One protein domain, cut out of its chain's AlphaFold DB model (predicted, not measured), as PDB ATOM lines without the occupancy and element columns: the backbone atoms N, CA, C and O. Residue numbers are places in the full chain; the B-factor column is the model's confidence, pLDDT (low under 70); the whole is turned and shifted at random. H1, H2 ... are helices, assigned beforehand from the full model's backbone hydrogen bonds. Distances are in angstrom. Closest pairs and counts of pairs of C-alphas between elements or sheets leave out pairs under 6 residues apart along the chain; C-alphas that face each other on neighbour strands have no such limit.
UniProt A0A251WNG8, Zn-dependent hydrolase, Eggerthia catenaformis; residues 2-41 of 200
ATOM      1  N   PHE A   2     -46.194 121.223 -52.339       89.25
ATOM      2  CA  PHE A   2     -45.498 122.077 -53.335       89.25
ATOM      3  C   PHE A   2     -46.379 123.166 -53.958       89.25
ATOM      4  O   PHE A   2     -46.285 124.325 -53.570       89.25
ATOM      5  N   ALA A   3     -47.314 122.809 -54.838       87.81
ATOM      6  CA  ALA A   3     -48.181 123.763 -55.540       87.81
ATOM      7  C   ALA A   3     -49.342 124.333 -54.689       87.81
ATOM      8  O   ALA A   3     -50.260 124.948 -55.224       87.81
ATOM      9  N   GLY A   4     -49.375 124.059 -53.379       87.56
ATOM     10  CA  GLY A   4     -50.424 124.544 -52.468       87.56
ATOM     11  C   GLY A   4     -51.836 123.971 -52.686       87.56
ATOM     12  O   GLY A   4     -52.757 124.375 -51.990       87.56
ATOM     13  N   LYS A   5     -52.029 123.022 -53.615       86.12
ATOM     14  CA  LYS A   5     -53.353 122.443 -53.946       86.12
ATOM     15  C   LYS A   5     -53.954 121.515 -52.881       86.12
ATOM     16  O   LYS A   5     -55.165 121.375 -52.818       86.12
ATOM     17  N   PHE A   6     -53.103 120.896 -52.071       87.62
ATOM     18  CA  PHE A   6     -53.474 120.039 -50.941       87.62
ATOM     19  C   PHE A   6     -52.640 120.459 -49.740       87.62
ATOM     20  O   PHE A   6     -51.460 120.801 -49.932       87.62
ATOM     21  N   THR A   7     -53.204 120.397 -48.535       91.50
ATOM     22  CA  THR A   7     -52.442 120.683 -47.315       91.50
ATOM     23  C   THR A   7     -51.444 119.561 -47.022       91.50
ATOM     24  O   THR A   7     -51.593 118.426 -47.491       91.50
ATOM     25  N   LEU A   8     -50.382 119.885 -46.278       92.25
ATOM     26  CA  LEU A   8     -49.402 118.886 -45.851       92.25
ATOM     27  C   LEU A   8     -50.032 117.867 -44.907       92.25
ATOM     28  O   LEU A   8     -49.864 116.673 -45.124       92.25
ATOM     29  N   GLU A   9     -50.816 118.337 -43.940       94.00
ATOM     30  CA  GLU A   9     -51.525 117.497 -42.976       94.00
ATOM     31  C   GLU A   9     -52.432 116.465 -43.664       94.00
ATOM     32  O   GLU A   9     -52.256 115.267 -43.453       94.00
ATOM     33  N   GLU A  10     -53.329 116.899 -44.558       93.56
ATOM     34  CA  GLU A  10     -54.222 115.982 -45.282       93.56
ATOM     35  C   GLU A  10     -53.442 114.969 -46.120       93.56
ATOM     36  O   GLU A  10     -53.835 113.809 -46.209       93.56
ATOM     37  N   THR A  11     -52.344 115.397 -46.752       93.88
ATOM     38  CA  THR A  11     -51.536 114.520 -47.610       93.88
ATOM     39  C   THR A  11     -50.811 113.460 -46.782       93.88
ATOM     40  O   THR A  11     -50.826 112.293 -47.167       93.88
ATOM     41  N   LEU A  12     -50.223 113.841 -45.642       95.75
ATOM     42  CA  LEU A  12     -49.549 112.916 -44.727       95.75
ATOM     43  C   LEU A  12     -50.528 111.936 -44.068       95.75
ATOM     44  O   LEU A  12     -50.146 110.803 -43.793       95.75
ATOM     45  N   ALA A  13     -51.783 112.346 -43.855       97.12
ATOM     46  CA  ALA A  13     -52.824 111.523 -43.246       97.12
ATOM     47  C   ALA A  13     -53.472 110.500 -44.201       97.12
ATOM     48  O   ALA A  13     -54.211 109.630 -43.734       97.12
ATOM     49  N   LYS A  14     -53.227 110.573 -45.521       95.06
ATOM     50  CA  LYS A  14     -53.754 109.586 -46.481       95.06
ATOM     51  C   LYS A  14     -53.204 108.202 -46.166       95.06
ATOM     52  O   LYS A  14     -52.000 108.070 -45.967       95.06
ATOM     53  N   ARG A  15     -54.078 107.194 -46.146       96.25
ATOM     54  CA  ARG A  15     -53.739 105.804 -45.816       96.25
ATOM     55  C   ARG A  15     -53.842 104.890 -47.031       96.25
ATOM     56  O   ARG A  15     -54.692 105.111 -47.893       96.25
ATOM     57  N   ASP A  16     -52.974 103.888 -47.080       92.94
ATOM     58  CA  ASP A  16     -53.066 102.774 -48.021       92.94
ATOM     59  C   ASP A  16     -54.107 101.725 -47.574       92.94
ATOM     60  O   ASP A  16     -54.872 101.938 -46.628       92.94
ATOM     61  N   ALA A  17     -54.168 100.595 -48.282       91.00
ATOM     62  CA  ALA A  17     -55.129  99.524 -48.019       91.00
ATOM     63  C   ALA A  17     -54.888  98.780 -46.692       91.00
ATOM     64  O   ALA A  17     -55.840  98.243 -46.125       91.00
ATOM     65  N   ASP A  18     -53.652  98.776 -46.189       95.31
ATOM     66  CA  ASP A  18     -53.280  98.174 -44.903       95.31
ATOM     67  C   ASP A  18     -53.440  99.171 -43.744       95.31
ATOM     68  O   ASP A  18     -53.232  98.843 -42.573       95.31
ATOM     69  N   GLY A  19     -53.854 100.399 -44.062       96.44
ATOM     70  CA  GLY A  19     -54.067 101.465 -43.106       96.44
ATOM     71  C   GLY A  19     -52.794 102.218 -42.738       96.44
ATOM     72  O   GLY A  19     -52.852 102.986 -41.784       96.44
ATOM     73  N   VAL A  20     -51.676 102.065 -43.454       97.88
ATOM     74  CA  VAL A  20     -50.443 102.835 -43.214       97.88
ATOM     75  C   VAL A  20     -50.565 104.204 -43.874       97.88
ATOM     76  O   VAL A  20     -50.939 104.319 -45.040       97.88
ATOM     77  N   SER A  21     -50.290 105.270 -43.123       98.31
ATOM     78  CA  SER A  21     -50.333 106.637 -43.643       98.31
ATOM     79  C   SER A  21     -49.070 107.015 -44.418       98.31
ATOM     80  O   SER A  21     -47.988 106.484 -44.168       98.31
ATOM     81  N   VAL A  22     -49.181 107.990 -45.327       97.44
ATOM     82  CA  VAL A  22     -48.026 108.559 -46.046       97.44
ATOM     83  C   VAL A  22     -46.959 109.061 -45.066       97.44
ATOM     84  O   VAL A  22     -45.774 108.849 -45.306       97.44
ATOM     85  N   GLY A  23     -47.361 109.691 -43.955       97.38
ATOM     86  CA  GLY A  23     -46.436 110.143 -42.909       97.38
ATOM     87  C   GLY A  23     -45.686 108.995 -42.234       97.38
ATOM     88  O   GLY A  23     -44.459 109.002 -42.218       97.38
ATOM     89  N   GLU A  24     -46.411 107.973 -41.764       98.31
ATOM     90  CA  GLU A  24     -45.809 106.770 -41.164       98.31
ATOM     91  C   GLU A  24     -44.840 106.082 -42.138       98.31
ATOM     92  O   GLU A  24     -43.748 105.670 -41.743       98.31
ATOM     93  N   ALA A  25     -45.203 105.999 -43.422       98.19
ATOM     94  CA  ALA A  25     -44.352 105.415 -44.451       98.19
ATOM     95  C   ALA A  25     -43.074 106.237 -44.691       98.19
ATOM     96  O   ALA A  25     -41.993 105.656 -44.778       98.19
ATOM     97  N   LEU A  26     -43.171 107.572 -44.766       97.81
ATOM     98  CA  LEU A  26     -42.017 108.468 -44.927       97.81
ATOM     99  C   LEU A  26     -41.055 108.392 -43.738       97.81
ATOM    100  O   LEU A  26     -39.840 108.348 -43.949       97.81
ATOM    101  N   ASP A  27     -41.583 108.351 -42.513       97.75
ATOM    102  CA  ASP A  27     -40.788 108.177 -41.294       97.75
ATOM    103  C   ASP A  27     -40.071 106.822 -41.295       97.75
ATOM    104  O   ASP A  27     -38.867 106.756 -41.040       97.75
ATOM    105  N   ALA A  28     -40.782 105.747 -41.652       98.12
ATOM    106  CA  ALA A  28     -40.236 104.391 -41.668       98.12
ATOM    107  C   ALA A  28     -39.038 104.232 -42.619       98.12
ATOM    108  O   ALA A  28     -38.105 103.488 -42.310       98.12
ATOM    109  N   ILE A  29     -39.036 104.938 -43.755       98.19
ATOM    110  CA  ILE A  29     -37.922 104.913 -44.716       98.19
ATOM    111  C   ILE A  29     -36.890 106.030 -44.489       98.19
ATOM    112  O   ILE A  29     -35.877 106.066 -45.184       98.19
ATOM    113  N   GLY A  30     -37.124 106.944 -43.540       97.31
ATOM    114  CA  GLY A  30     -36.227 108.064 -43.237       97.31
ATOM    115  C   GLY A  30     -36.268 109.222 -44.243       97.31
ATOM    116  O   GLY A  30     -35.297 109.970 -44.347       97.31
ATOM    117  N   TYR A  31     -37.369 109.387 -44.987       97.06
ATOM    118  CA  TYR A  31     -37.556 110.448 -45.993       97.06
ATOM    119  C   TYR A  31     -38.494 111.580 -45.540       97.06
ATOM    120  O   TYR A  31     -38.823 112.465 -46.334       97.06
ATOM    121  N   ALA A  32     -38.887 111.610 -44.264       95.31
ATOM    122  CA  ALA A  32     -39.574 112.747 -43.649       95.31
ATOM    123  C   ALA A  32     -38.615 113.946 -43.463       95.31
ATOM    124  O   ALA A  32     -38.128 114.245 -42.374       95.31
ATOM    125  N   GLY A  33     -38.276 114.606 -44.573       92.81
ATOM    126  CA  GLY A  33     -37.330 115.718 -44.598       92.81
ATOM    127  C   GLY A  33     -37.839 116.969 -43.872       92.81
ATOM    128  O   GLY A  33     -39.025 117.274 -43.877       92.81
ATOM    129  N   ALA A  34     -36.916 117.750 -43.308       91.50
ATOM    130  CA  ALA A  34     -37.230 118.977 -42.561       91.50
ATOM    131  C   ALA A  34     -37.449 120.227 -43.441       91.50
ATOM    132  O   ALA A  34     -37.713 121.312 -42.925       91.50
ATOM    133  N   ARG A  35     -37.274 120.111 -44.764       89.75
ATOM    134  CA  ARG A  35     -37.450 121.235 -45.692       89.75
ATOM    135  C   ARG A  35     -38.936 121.549 -45.839       89.75
ATOM    136  O   ARG A  35     -39.739 120.637 -46.022       89.75
ATOM    137  N   ASP A  36     -39.276 122.838 -45.840       87.00
ATOM    138  CA  ASP A  36     -40.639 123.266 -46.148       87.00
ATOM    139  C   ASP A  36     -41.065 122.730 -47.524       87.00
ATOM    140  O   ASP A  36     -40.343 122.839 -48.521       87.00
ATOM    141  N   CYS A  37     -42.235 122.103 -47.539       85.88
ATOM    142  CA  CYS A  37     -42.838 121.509 -48.717       85.88
ATOM    143  C   CYS A  37     -43.579 122.546 -49.566       85.88
ATOM    144  O   CYS A  37     -44.051 122.188 -50.645       85.88
ATOM    145  N   LEU A  38     -43.771 123.781 -49.085       82.62
ATOM    146  CA  LEU A  38     -44.418 124.837 -49.858       82.62
ATOM    147  C   LEU A  38     -43.507 125.322 -50.997       82.62
ATOM    148  O   LEU A  38     -42.286 125.382 -50.864       82.62
ATOM    149  N   GLY A  39     -44.119 125.631 -52.139       78.75
ATOM    150  CA  GLY A  39     -43.408 125.941 -53.373       78.75
ATOM    151  C   GLY A  39     -42.417 127.098 -53.244       78.75
ATOM    152  O   GLY A  39     -42.633 128.067 -52.520       78.75
ATOM    153  N   HIS A  40     -41.342 127.005 -54.018       86.31
ATOM    154  CA  HIS A  40     -40.432 128.111 -54.305       86.31
ATOM    155  C   HIS A  40     -40.520 128.466 -55.796       86.31
ATOM    156  O   HIS A  40     -41.006 127.647 -56.581       86.31
ATOM    157  N   PRO A  41     -40.042 129.649 -56.229       88.94
ATOM    158  CA  PRO A  41     -40.002 129.985 -57.647       88.94
ATOM    159  C   PRO A  41     -39.237 128.927 -58.457       88.94
ATOM    160  O   PRO A  41     -38.165 128.473 -58.048       88.94
TER     161      PRO A  41
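What this domain is: This is residues 2 to 41 of the 200 residues of the protein "Zn-dependent hydrolase" of Eggerthia catenaformis (UniProt A0A251WNG8). This is a loose, flat piece with little regular structure: two short helices, H2 and H1, meet near their ends as an L, and a long stretch without a named element, residues 30 to 41, folds back from H2 towards the first printed residues. The loop between the helices turns at Asp 18, at one end of the longest axis; Pro 41 is at the other. The printed part has 40 residues, with H1 then H2 and no named strand; the class is all helix, with 14 residues in named elements. The radius of gyration of the C-alphas is 11.2 A, and the spans are 36 by 21 by 11 A.

How they stand to each other: H2, residues 22 to 29, and H1, residues 8 to 13, touch; their closest C-alphas, those of Gly 23 and Leu 12, are 4.5 A apart. Their lines are about perpendicular, at 81 degrees. In both, every O i to N i+4 pair is within hydrogen-bond range.

Where its parts are: H2 is 10.8 A long and ends at C-alpha 29 (-37.922, 104.913, -44.716). H1 is 8.5 A long and begins at C-alpha 8 (-49.402, 118.886, -45.851).

The domain as a whole: The C-alphas farthest apart, of Asp 18 and Pro 41, are 36.8 A apart. The H1 to H2 link is short. The printed part has no cut, and no printed residue is under 70 in pLDDT.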